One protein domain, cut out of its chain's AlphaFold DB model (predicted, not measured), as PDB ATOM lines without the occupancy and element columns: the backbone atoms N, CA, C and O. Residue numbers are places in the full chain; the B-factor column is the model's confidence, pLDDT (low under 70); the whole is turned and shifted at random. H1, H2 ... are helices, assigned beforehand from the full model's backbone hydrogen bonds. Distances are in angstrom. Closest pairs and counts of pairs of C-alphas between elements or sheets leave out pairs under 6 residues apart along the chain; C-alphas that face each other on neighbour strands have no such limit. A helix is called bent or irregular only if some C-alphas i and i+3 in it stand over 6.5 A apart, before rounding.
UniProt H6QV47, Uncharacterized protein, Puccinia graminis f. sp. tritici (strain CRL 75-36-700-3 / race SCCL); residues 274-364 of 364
ATOM      1  N   LYS A 274     172.101 211.795 151.200       80.50
ATOM      2  CA  LYS A 274     172.414 212.597 152.390       80.50
ATOM      3  C   LYS A 274     173.415 211.907 153.312       80.50
ATOM      4  O   LYS A 274     174.253 212.597 153.886       80.50
ATOM      5  N   LYS A 275     173.337 210.579 153.467       83.50
ATOM      6  CA  LYS A 275     174.278 209.832 154.314       83.50
ATOM      7  C   LYS A 275     175.656 209.829 153.672       83.50
ATOM      8  O   LYS A 275     176.637 210.050 154.368       83.50
ATOM      9  N   LEU A 276     175.723 209.661 152.349       82.06
ATOM     10  CA  LEU A 276     176.983 209.758 151.616       82.06
ATOM     11  C   LEU A 276     177.614 211.144 151.784       82.06
ATOM     12  O   LEU A 276     178.774 211.228 152.169       82.06
ATOM     13  N   ILE A 277     176.856 212.229 151.594       82.31
ATOM     14  CA  ILE A 277     177.377 213.596 151.778       82.31
ATOM     15  C   ILE A 277     177.946 213.799 153.188       82.31
ATOM     16  O   ILE A 277     178.984 214.436 153.335       82.31
ATOM     17  N   GLN A 278     177.303 213.242 154.216       83.44
ATOM     18  CA  GLN A 278     177.779 213.337 155.602       83.44
ATOM     19  C   GLN A 278     179.116 212.623 155.842       83.44
ATOM     20  O   GLN A 278     179.813 212.970 156.790       83.44
ATOM     21  N   THR A 279     179.472 211.640 155.009       85.31
ATOM     22  CA  THR A 279     180.763 210.936 155.099       85.31
ATOM     23  C   THR A 279     181.906 211.634 154.364       85.31
ATOM     24  O   THR A 279     183.055 211.243 154.548       85.31
ATOM     25  N   LEU A 280     181.619 212.638 153.529       83.88
ATOM     26  CA  LEU A 280     182.631 213.287 152.695       83.88
ATOM     27  C   LEU A 280     183.409 214.357 153.468       83.88
ATOM     28  O   LEU A 280     182.829 215.158 154.203       83.88
ATOM     29  N   ASP A 281     184.716 214.430 153.215       86.62
ATOM     30  CA  ASP A 281     185.526 215.579 153.612       86.62
ATOM     31  C   ASP A 281     185.290 216.737 152.634       86.62
ATOM     32  O   ASP A 281     185.736 216.727 151.486       86.62
ATOM     33  N   LEU A 282     184.582 217.766 153.103       83.88
ATOM     34  CA  LEU A 282     184.263 218.953 152.309       83.88
ATOM     35  C   LEU A 282     185.510 219.739 151.884       83.88
ATOM     36  O   LEU A 282     185.450 220.475 150.899       83.88
ATOM     37  N   SER A 283     186.631 219.594 152.596       86.44
ATOM     38  CA  SER A 283     187.886 220.257 152.237       86.44
ATOM     39  C   SER A 283     188.506 219.676 150.964       86.44
ATOM     40  O   SER A 283     189.191 220.401 150.241       86.44
ATOM     41  N   GLU A 284     188.193 218.421 150.626       86.75
ATOM     42  CA  GLU A 284     188.667 217.737 149.420       86.75
ATOM     43  C   GLU A 284     187.731 217.907 148.209       86.75
ATOM     44  O   GLU A 284     188.102 217.556 147.088       86.75
ATOM     45  N   ILE A 285     186.551 218.518 148.371       85.06
ATOM     46  CA  ILE A 285     185.627 218.814 147.260       85.06
ATOM     47  C   ILE A 285     186.071 220.105 146.555       85.06
ATOM     48  O   ILE A 285     185.434 221.155 146.633       85.06
ATOM     49  N   ASN A 286     187.219 220.048 145.879       87.56
ATOM     50  CA  ASN A 286     187.782 221.178 145.147       87.56
ATOM     51  C   ASN A 286     188.535 220.748 143.876       87.56
ATOM     52  O   ASN A 286     188.894 219.586 143.684       87.56
ATOM     53  N   LEU A 287     188.803 221.721 142.997       89.38
ATOM     54  CA  LEU A 287     189.423 221.476 141.692       89.38
ATOM     55  C   LEU A 287     190.835 220.874 141.797       89.38
ATOM     56  O   LEU A 287     191.233 220.084 140.941       89.38
ATOM     57  N   LEU A 288     191.601 221.233 142.830       92.44
ATOM     58  CA  LEU A 288     192.973 220.762 143.009       92.44
ATOM     59  C   LEU A 288     192.996 219.283 143.403       92.44
ATOM     60  O   LEU A 288     193.738 218.507 142.796       92.44
ATOM     61  N   ALA A 289     192.153 218.886 144.358       89.69
ATOM     62  CA  ALA A 289     191.964 217.492 144.749       89.69
ATOM     63  C   ALA A 289     191.453 216.648 143.570       89.69
ATOM     64  O   ALA A 289     192.054 215.622 143.252       89.69
ATOM     65  N   TYR A 290     190.447 217.141 142.835       87.81
ATOM     66  CA  TYR A 290     189.943 216.492 141.619       87.81
ATOM     67  C   TYR A 290     191.044 216.272 140.569       87.81
ATOM     68  O   TYR A 290     191.224 215.167 140.063       87.81
ATOM     69  N   THR A 291     191.844 217.303 140.281       90.75
ATOM     70  CA  THR A 291     192.937 217.207 139.299       90.75
ATOM     71  C   THR A 291     194.026 216.234 139.760       90.75
ATOM     72  O   THR A 291     194.619 215.532 138.942       90.75
ATOM     73  N   LYS A 292     194.309 216.176 141.067       89.94
ATOM     74  CA  LYS A 292     195.264 215.220 141.642       89.94
ATOM     75  C   LYS A 292     194.750 213.783 141.528       89.94
ATOM     76  O   LYS A 292     195.529 212.921 141.134       89.94
ATOM     77  N   ALA A 293     193.466 213.548 141.796       86.12
ATOM     78  CA  ALA A 293     192.828 212.246 141.621       86.12
ATOM     79  C   ALA A 293     192.801 211.811 140.143       86.12
ATOM     80  O   ALA A 293     193.124 210.677 139.821       86.12
ATOM     81  N   LEU A 294     192.526 212.714 139.199       87.19
ATOM     82  CA  LEU A 294     192.586 212.365 137.771       87.19
ATOM     83  C   LEU A 294     193.977 211.906 137.314       87.19
ATOM     84  O   LEU A 294     194.085 211.069 136.421       87.19
ATOM     85  N   LYS A 295     195.051 212.418 137.926       88.06
ATOM     86  CA  LYS A 295     196.414 211.968 137.605       88.06
ATOM     87  C   LYS A 295     196.655 210.512 138.001       88.06
ATOM     88  O   LYS A 295     197.438 209.854 137.326       88.06
ATOM     89  N   THR A 296     195.999 210.010 139.049       84.19
ATOM     90  CA  THR A 296     196.129 208.604 139.465       84.19
ATOM     91  C   THR A 296     195.303 207.666 138.588       84.19
ATOM     92  O   THR A 296     195.701 206.520 138.402       84.19
ATOM     93  N   VAL A 297     194.223 208.156 137.964       82.12
ATOM     94  CA  VAL A 297     193.407 207.371 137.014       82.12
ATOM     95  C   VAL A 297     194.225 206.917 135.801       82.12
ATOM     96  O   VAL A 297     194.019 205.816 135.308       82.12
ATOM     97  N   ALA A 298     195.196 207.717 135.344       79.81
ATOM     98  CA  ALA A 298     196.037 207.363 134.195       79.81
ATOM     99  C   ALA A 298     196.883 206.093 134.412       79.81
ATOM    100  O   ALA A 298     197.247 205.431 133.445       79.81
ATOM    101  N   SER A 299     197.204 205.768 135.668       83.75
ATOM    102  CA  SER A 299     197.957 204.571 136.060       83.75
ATOM    103  C   SER A 299     197.086 203.494 136.707       83.75
ATOM    104  O   SER A 299     197.620 202.505 137.197       83.75
ATOM    105  N   MET A 300     195.771 203.704 136.778       84.38
ATOM    106  CA  MET A 300     194.852 202.752 137.388       84.38
ATOM    107  C   MET A 300     194.666 201.557 136.454       84.38
ATOM    108  O   MET A 300     194.291 201.724 135.292       84.38
ATOM    109  N   GLU A 301     194.911 200.349 136.955       84.81
ATOM    110  CA  GLU A 301     194.581 199.134 136.218       84.81
ATOM    111  C   GLU A 301     193.072 198.902 136.285       84.81
ATOM    112  O   GLU A 301     192.474 198.819 137.355       84.81
ATOM    113  N   ILE A 302     192.447 198.862 135.111       82.00
ATOM    114  CA  ILE A 302     191.011 198.672 134.968       82.00
ATOM    115  C   ILE A 302     190.742 197.176 134.818       82.00
ATOM    116  O   ILE A 302     191.036 196.590 133.774       82.00
ATOM    117  N   GLU A 303     190.144 196.564 135.837       82.19
ATOM    118  CA  GLU A 303     189.745 195.159 135.786       82.19
ATOM    119  C   GLU A 303     188.260 195.007 135.418       82.19
ATOM    120  O   GLU A 303     187.419 195.769 135.903       82.19
ATOM    121  N   PRO A 304     187.878 193.998 134.611       78.94
ATOM    122  CA  PRO A 304     186.480 193.779 134.231       78.94
ATOM    123  C   PRO A 304     185.514 193.668 135.420       78.94
ATOM    124  O   PRO A 304     184.391 194.158 135.343       78.94
ATOM    125  N   CYS A 305     185.951 193.087 136.543       79.12
ATOM    126  CA  CYS A 305     185.148 192.939 137.762       79.12
ATOM    127  C   CYS A 305     184.731 194.282 138.398       79.12
ATOM    128  O   CYS A 305     183.793 194.317 139.196       79.12
ATOM    129  N   MET A 306     185.374 195.398 138.032       79.75
ATOM    130  CA  MET A 306     184.992 196.744 138.474       79.75
ATOM    131  C   MET A 306     183.686 197.227 137.830       79.75
ATOM    132  O   MET A 306     183.027 198.099 138.391       79.75
ATOM    133  N   PHE A 307     183.293 196.654 136.688       78.75
ATOM    134  CA  PHE A 307     182.059 197.006 135.969       78.75
ATOM    135  C   PHE A 307     180.970 195.942 136.070       78.75
ATOM    136  O   PHE A 307     179.852 196.167 135.609       78.75
ATOM    137  N   VAL A 308     181.287 194.780 136.640       80.12
ATOM    138  CA  VAL A 308     180.313 193.707 136.833       80.12
ATOM    139  C   VAL A 308     179.660 193.880 138.211       80.12
ATOM    140  O   VAL A 308     180.372 194.128 139.194       80.12
ATOM    141  N   PRO A 309     178.321 193.766 138.310       79.06
ATOM    142  CA  PRO A 309     177.636 193.768 139.595       79.06
ATOM    143  C   PRO A 309     178.180 192.658 140.496       79.06
ATOM    144  O   PRO A 309     178.480 191.555 140.045       79.06
ATOM    145  N   THR A 310     178.292 192.933 141.789       82.69
ATOM    146  CA  THR A 310     178.515 191.873 142.778       82.69
ATOM    147  C   THR A 310     177.266 191.012 142.913       82.69
ATOM    148  O   THR A 310     176.159 191.473 142.646       82.69
ATOM    149  N   GLU A 311     177.421 189.791 143.418       85.44
ATOM    150  CA  GLU A 311     176.300 188.874 143.670       85.44
ATOM    151  C   GLU A 311     175.184 189.542 144.499       85.44
ATOM    152  O   GLU A 311     174.004 189.466 144.163       85.44
ATOM    153  N   SER A 312     175.557 190.313 145.526       83.25
ATOM    154  CA  SER A 312     174.595 191.069 146.338       83.25
ATOM    155  C   SER A 312     173.881 192.193 145.573       83.25
ATOM    156  O   SER A 312     172.703 192.457 145.821       83.25
ATOM    157  N   GLU A 313     174.571 192.861 144.646       80.19
ATOM    158  CA  GLU A 313     173.979 193.897 143.796       80.19
ATOM    159  C   GLU A 313     173.019 193.256 142.790       80.19
ATOM    160  O   GLU A 313     171.888 193.726 142.649       80.19
ATOM    161  N   GLU A 314     173.420 192.136 142.183       84.56
ATOM    162  CA  GLU A 314     172.615 191.346 141.251       84.56
ATOM    163  C   GLU A 314     171.327 190.823 141.906       84.56
ATOM    164  O   GLU A 314     170.241 190.966 141.342       84.56
ATOM    165  N   GLU A 315     171.394 190.318 143.140       85.81
ATOM    166  CA  GLU A 315     170.202 189.916 143.895       85.81
ATOM    167  C   GLU A 315     169.208 191.069 144.091       85.81
ATOM    168  O   GLU A 315     167.987 190.876 144.019       85.81
ATOM    169  N   ILE A 316     169.712 192.276 144.359       82.56
ATOM    170  CA  ILE A 316     168.875 193.469 144.490       82.56
ATOM    171  C   ILE A 316     168.276 193.828 143.127       82.56
ATOM    172  O   ILE A 316     167.085 194.135 143.057       82.56
ATOM    173  N   GLU A 317     169.050 193.764 142.042       81.31
ATOM    174  CA  GLU A 317     168.550 194.006 140.684       81.31
ATOM    175  C   GLU A 317     167.429 193.036 140.318       81.31
ATOM    176  O   GLU A 317     166.355 193.464 139.894       81.31
ATOM    177  N   LEU A 318     167.633 191.742 140.567       85.81
ATOM    178  CA  LEU A 318     166.635 190.703 140.341       85.81
ATOM    179  C   LEU A 318     165.352 190.975 141.128       85.81
ATOM    180  O   LEU A 318     164.258 190.791 140.594       85.81
ATOM    181  N   LYS A 319     165.455 191.436 142.382       85.88
ATOM    182  CA  LYS A 319     164.284 191.832 143.184       85.88
ATOM    183  C   LYS A 319     163.561 193.036 142.577       85.88
ATOM    184  O   LYS A 319     162.333 193.011 142.512       85.88
ATOM    185  N   VAL A 320     164.287 194.048 142.089       83.56
ATOM    186  CA  VAL A 320     163.693 195.198 141.382       83.56
ATOM    187  C   VAL A 320     162.927 194.727 140.146       83.56
ATOM    188  O   VAL A 320     161.730 194.995 140.048       83.56
ATOM    189  N   TRP A 321     163.556 193.955 139.258       82.94
ATOM    190  CA  TRP A 321     162.906 193.446 138.045       82.94
ATOM    191  C   TRP A 321     161.672 192.601 138.359       82.94
ATOM    192  O   TRP A 321     160.593 192.844 137.817       82.94
ATOM    193  N   LYS A 322     161.794 191.653 139.296       89.31
ATOM    194  CA  LYS A 322     160.675 190.808 139.729       89.31
ATOM    195  C   LYS A 322     159.520 191.638 140.283       89.31
ATOM    196  O   LYS A 322     158.376 191.343 139.959       89.31
ATOM    197  N   SER A 323     159.800 192.681 141.066       89.62
ATOM    198  CA  SER A 323     158.753 193.550 141.616       89.62
ATOM    199  C   SER A 323     158.014 194.355 140.545       89.62
ATOM    200  O   SER A 323     156.789 194.442 140.584       89.62
ATOM    201  N   GLN A 324     158.734 194.876 139.545       83.50
ATOM    202  CA  GLN A 324     158.146 195.633 138.440       83.50
ATOM    203  C   GLN A 324     157.282 194.736 137.552       83.50
ATOM    204  O   GLN A 324     156.149 195.094 137.235       83.50
ATOM    205  N   ILE A 325     157.774 193.540 137.215       85.12
ATOM    206  CA  ILE A 325     157.006 192.541 136.462       85.12
ATOM    207  C   ILE A 325     155.772 192.110 137.260       85.12
ATOM    208  O   ILE A 325     154.676 192.070 136.708       85.12
ATOM    209  N   ALA A 326     155.920 191.834 138.560       89.44
ATOM    210  CA  ALA A 326     154.801 191.459 139.421       89.44
ATOM    211  C   ALA A 326     153.732 192.555 139.483       89.44
ATOM    212  O   ALA A 326     152.548 192.240 139.417       89.44
ATOM    213  N   LYS A 327     154.138 193.829 139.552       87.62
ATOM    214  CA  LYS A 327     153.223 194.972 139.512       87.62
ATOM    215  C   LYS A 327     152.439 195.022 138.199       87.62
ATOM    216  O   LYS A 327     151.218 195.106 138.234       87.62
ATOM    217  N   VAL A 328     153.118 194.906 137.056       85.56
ATOM    218  CA  VAL A 328     152.461 194.912 135.736       85.56
ATOM    219  C   VAL A 328     151.512 193.723 135.586       85.56
ATOM    220  O   VAL A 328     150.382 193.889 135.133       85.56
ATOM    221  N   LEU A 329     151.939 192.526 135.995       85.69
ATOM    222  CA  LEU A 329     151.080 191.344 135.961       85.69
ATOM    223  C   LEU A 329     149.838 191.553 136.827       85.69
ATOM    224  O   LEU A 329     148.738 191.293 136.355       85.69
ATOM    225  N   TYR A 330     150.005 192.065 138.047       86.81
ATOM    226  CA  TYR A 330     148.902 192.325 138.966       86.81
ATOM    227  C   TYR A 330     147.913 193.369 138.435       86.81
ATOM    228  O   TYR A 330     146.707 193.174 138.552       86.81
ATOM    229  N   GLU A 331     148.413 194.465 137.863       84.50
ATOM    230  CA  GLU A 331     147.582 195.576 137.382       84.50
ATOM    231  C   GLU A 331     146.840 195.252 136.081       84.50
ATOM    232  O   GLU A 331     145.728 195.737 135.893       84.50
ATOM    233  N   TYR A 332     147.427 194.449 135.186       77.38
ATOM    234  CA  TYR A 332     146.918 194.328 133.813       77.38
ATOM    235  C   TYR A 332     146.595 192.905 133.351       77.38
ATOM    236  O   TYR A 332     145.920 192.756 132.335       77.38
ATOM    237  N   ILE A 333     147.092 191.856 134.019       85.69
ATOM    238  CA  ILE A 333     147.061 190.489 133.465       85.69
ATOM    239  C   ILE A 333     146.391 189.489 134.412       85.69
ATOM    240  O   ILE A 333     145.484 188.771 133.998       85.69
ATOM    241  N   ALA A 334     146.853 189.380 135.658       82.62
ATOM    242  CA  ALA A 334     146.426 188.328 136.571       82.62
ATOM    243  C   ALA A 334     146.693 188.660 138.045       82.62
ATOM    244  O   ALA A 334     147.737 189.194 138.414       82.62
ATOM    245  N   ILE A 335     145.777 188.220 138.909       86.31
ATOM    246  CA  ILE A 335     145.905 188.322 140.366       86.31
ATOM    247  C   ILE A 335     146.517 187.017 140.907       86.31
ATOM    248  O   ILE A 335     146.072 185.932 140.526       86.31
ATOM    249  N   PRO A 336     147.514 187.072 141.810       84.75
ATOM    250  CA  PRO A 336     148.121 185.875 142.376       84.75
ATOM    251  C   PRO A 336     147.139 185.096 143.260       84.75
ATOM    252  O   PRO A 336     146.531 185.653 144.174       84.75
ATOM    253  N   ASN A 337     147.074 183.778 143.042       83.81
ATOM    254  CA  ASN A 337     146.239 182.843 143.810       83.81
ATOM    255  C   ASN A 337     146.522 182.888 145.324       83.81
ATOM    256  O   ASN A 337     145.619 182.699 146.137       83.81
ATOM    257  N   HIS A 338     147.774 183.163 145.710       86.56
ATOM    258  CA  HIS A 338     148.202 183.280 147.103       86.56
ATOM    259  C   HIS A 338     148.952 184.595 147.326       86.56
ATOM    260  O   HIS A 338     150.123 184.730 146.978       86.56
ATOM    261  N   LYS A 339     148.284 185.572 147.948       79.81
ATOM    262  CA  LYS A 339     148.864 186.902 148.211       79.81
ATOM    263  C   LYS A 339     150.057 186.873 149.175       79.81
ATOM    264  O   LYS A 339     150.913 187.741 149.093       79.81
ATOM    265  N   SER A 340     150.127 185.890 150.073       79.56
ATOM    266  CA  SER A 340     151.191 185.778 151.083       79.56
ATOM    267  C   SER A 340     152.537 185.310 150.522       79.56
ATOM    268  O   SER A 340     153.569 185.619 151.107       79.56
ATOM    269  N   THR A 341     152.538 184.580 149.405       85.12
ATOM    270  CA  THR A 341     153.752 184.101 148.720       85.12
ATOM    271  C   THR A 341     154.037 184.865 147.429       85.12
ATOM    272  O   THR A 341     155.009 184.567 146.734       85.12
ATOM    273  N   ALA A 342     153.194 185.845 147.096       85.38
ATOM    274  CA  ALA A 342     153.357 186.667 145.915       85.38
ATOM    275  C   ALA A 342     154.630 187.519 146.010       85.38
ATOM    276  O   ALA A 342     155.007 188.013 147.075       85.38
ATOM    277  N   VAL A 343     155.278 187.712 144.862       85.88
ATOM    278  CA  VAL A 343     156.400 188.642 144.732       85.88
ATOM    279  C   VAL A 343     155.930 190.041 145.134       85.88
ATOM    280  O   VAL A 343     154.870 190.495 144.701       85.88
ATOM    281  N   GLN A 344     156.719 190.727 145.962       84.88
ATOM    282  CA  GLN A 344     156.404 192.094 146.364       84.88
ATOM    283  C   GLN A 344     156.377 193.011 145.142       84.88
ATOM    284  O   GLN A 344     157.309 193.009 144.348       84.88
ATOM    285  N   MET A 345     155.322 193.812 145.015       84.56
ATOM    286  CA  MET A 345     155.143 194.751 143.898       84.56
ATOM    287  C   MET A 345     155.904 196.069 144.096       84.56
ATOM    288  O   MET A 345     156.004 196.877 143.175       84.56
ATOM    289  N   VAL A 346     156.428 196.302 145.303       81.31
ATOM    290  CA  VAL A 346     157.232 197.480 145.623       81.31
ATOM    291  C   VAL A 346     158.707 197.114 145.458       81.31
ATOM    292  O   VAL A 346     159.168 196.185 146.127       81.31
ATOM    293  N   PRO A 347     159.456 197.807 144.585       79.75
ATOM    294  CA  PRO A 347     160.878 197.548 144.427       79.75
ATOM    295  C   PRO A 347     161.645 197.898 145.708       79.75
ATOM    296  O   PRO A 347     161.299 198.871 146.386       79.75
ATOM    297  N   PRO A 348     162.716 197.153 146.039       77.62
ATOM    298  CA  PRO A 348     163.624 197.559 147.103       77.62
ATOM    299  C   PRO A 348     164.238 198.925 146.766       77.62
ATOM    300  O   PRO A 348     164.573 199.200 145.611       77.62
ATOM    301  N   VAL A 349     164.387 199.788 147.774       64.19
ATOM    302  CA  VAL A 349     164.982 201.120 147.597       64.19
ATOM    303  C   VAL A 349     166.449 200.955 147.192       64.19
ATOM    304  O   VAL A 349     167.290 200.603 148.015       64.19
ATOM    305  N   LYS A 350     166.757 201.205 145.916       59.12
ATOM    306  CA  LYS A 350     168.134 201.367 145.441       59.12
ATOM    307  C   LYS A 350     168.583 202.805 145.706       59.12
ATOM    308  O   LYS A 350     168.034 203.747 145.137       59.12
ATOM    309  N   GLU A 351     169.611 202.978 146.534       48.78
ATOM    310  CA  GLU A 351     170.421 204.201 146.549       48.78
ATOM    311  C   GLU A 351     171.240 204.222 145.244       48.78
ATOM    312  O   GLU A 351     172.331 203.659 145.168       48.78
ATOM    313  N   TRP A 352     170.711 204.843 144.184       41.19
ATOM    314  CA  TRP A 352     171.360 204.920 142.861       41.19
ATOM    315  C   TRP A 352     172.740 205.617 142.869       41.19
ATOM    316  O   TRP A 352     173.457 205.571 141.876       41.19
ATOM    317  N   GLY A 353     173.153 206.210 143.997       36.12
ATOM    318  CA  GLY A 353     174.499 206.753 144.211       36.12
ATOM    319  C   GLY A 353     175.595 205.710 144.487       36.12
ATOM    320  O   GLY A 353     176.772 206.071 144.504       36.12
ATOM    321  N   ARG A 354     175.264 204.424 144.689       34.84
ATOM    322  CA  ARG A 354     176.277 203.395 145.004       34.84
ATOM    323  C   ARG A 354     177.089 202.893 143.815       34.84
ATOM    324  O   ARG A 354     178.202 202.441 144.043       34.84
ATOM    325  N   TYR A 355     176.615 203.007 142.573       32.66
ATOM    326  CA  TYR A 355     177.407 202.539 141.427       32.66
ATOM    327  C   TYR A 355     178.699 203.358 141.253       32.66
ATOM    328  O   TYR A 355     179.774 202.776 141.153       32.66
ATOM    329  N   PHE A 356     178.633 204.690 141.377       29.31
ATOM    330  CA  PHE A 356     179.831 205.546 141.384       29.31
ATOM    331  C   PHE A 356     180.649 205.434 142.683       29.31
ATOM    332  O   PHE A 356     181.876 205.418 142.632       29.31
ATOM    333  N   GLY A 357     179.992 205.312 143.843       32.12
ATOM    334  CA  GLY A 357     180.683 205.142 145.129       32.12
ATOM    335  C   GLY A 357     181.417 203.802 145.266       32.12
ATOM    336  O   GLY A 357     182.475 203.742 145.885       32.12
ATOM    337  N   SER A 358     180.898 202.728 144.661       31.61
ATOM    338  CA  SER A 358     181.558 201.417 144.645       31.61
ATOM    339  C   SER A 358     182.776 201.405 143.721       31.61
ATOM    340  O   SER A 358     183.787 200.826 144.090       31.61
ATOM    341  N   LEU A 359     182.726 202.111 142.586       28.22
ATOM    342  CA  LEU A 359     183.876 202.312 141.699       28.22
ATOM    343  C   LEU A 359     184.979 203.130 142.384       28.22
ATOM    344  O   LEU A 359     186.142 202.755 142.303       28.22
ATOM    345  N   LEU A 360     184.623 204.187 143.124       31.22
ATOM    346  CA  LEU A 360     185.584 204.979 143.904       31.22
ATOM    347  C   LEU A 360     186.208 204.191 145.068       31.22
ATOM    348  O   LEU A 360     187.398 204.338 145.315       31.22
ATOM    349  N   ASN A 361     185.446 203.320 145.738       35.38
ATOM    350  CA  ASN A 361     185.969 202.442 146.796       35.38
ATOM    351  C   ASN A 361     186.731 201.212 146.271       35.38
ATOM    352  O   ASN A 361     187.454 200.594 147.041       35.38
ATOM    353  N   ARG A 362     186.542 200.815 145.005       39.41
ATOM    354  CA  ARG A 362     187.305 199.730 144.352       39.41
ATOM    355  C   ARG A 362     188.582 200.241 143.666       39.41
ATOM    356  O   ARG A 362     189.434 199.435 143.321       39.41
ATOM    357  N   ALA A 363     188.687 201.556 143.454       33.25
ATOM    358  CA  ALA A 363     189.826 202.240 142.837       33.25
ATOM    359  C   ALA A 363     190.806 202.876 143.850       33.25
ATOM    360  O   ALA A 363     191.837 203.412 143.433       33.25
ATOM    361  N   ALA A 364     190.481 202.846 145.145       31.17
ATOM    362  CA  ALA A 364     191.341 203.243 146.264       31.17
ATOM    363  C   ALA A 364     191.840 201.995 146.996       31.17
ATOM    364  O   ALA A 364     193.011 202.013 147.440       31.17
TER     365      ALA A 364
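What this domain is: This is residues 274 to 364 of the 364 residues of an uncharacterized protein of Puccinia graminis f. sp. tritici (strain CRL 75-36-700-3 / race SCCL) (UniProt H6QV47). The chain makes a wide, open loop with a long arm: H1 lies on one side, H2 stands across one end, and a bare link leads from there to the long helix H3, which runs away to the far end. From there an unnamed stretch, residues 333 to 353, folds back along H3 and brings the short H4 into the open space between H1, H2 and the start of H3, where no helix touches another. The printed part has 91 residues with four named helices, in the order H1, H2, H3, H4, and no named strand, and its class is all helix. The whole is extended, with a radius of gyration of the C-alphas of 19.6 A, and spans 59 by 30 by 20 A.

How they stand to each other: H1, residues 274 to 279, and H2, residues 287 to 297, are apart, joined by a short link of 7 residues. Residues 277 to 295 stand free, of which 277 to 279 belong to H1 and 287 to 295 to H2. A long link of 13 residues joins H2 to H3, residues 311 to 332, and these two helices are apart as well. A long link of 21 residues then joins H3 to H4, residues 354 to 362, which are also apart. H4 is apart from H1 and from H2, and H1 is apart from H3. In H1, H3 and H4 every O i to N i+4 pair is within hydrogen-bond range, while in H2 6 of 7 are.

Where its parts are: H1, Lys 274 to Thr 279, begins with C-alpha 274 at (172.414, 212.597, 152.390) and is 8.9 A long from first to last C-alpha. H2, Leu 287 to Val 297, measures 15.4 A in the same way. H3, Glu 311 to Tyr 332, is the longest helix with 22 residues and 31.5 A, from C-alpha 311 at (176.300, 188.874, 143.670) to C-alpha 332 at (146.918, 194.328, 133.813). H4, Arg 354 to Arg 362, is 11.6 A long and ends with C-alpha 362 at (187.305, 199.730, 144.352). No helix is bent or irregular.

The domain as a whole: The two C-alphas farthest apart are those of Leu 288 and Asn 337, at 60.2 A. The outline is only just a rod, with spans of 59 by 30 by 20 A. The C-alphas of Lys 274 and Ala 364, the first and last printed, are 22.0 A apart; residue 364 is also the chain's last residue. The printed part has no cut. Its long links are residues 298 to 310 and residues 333 to 353. The mean pLDDT of the printed part is 76.1; residues 349 to 364 are under 70, and H4 has a mean of 33.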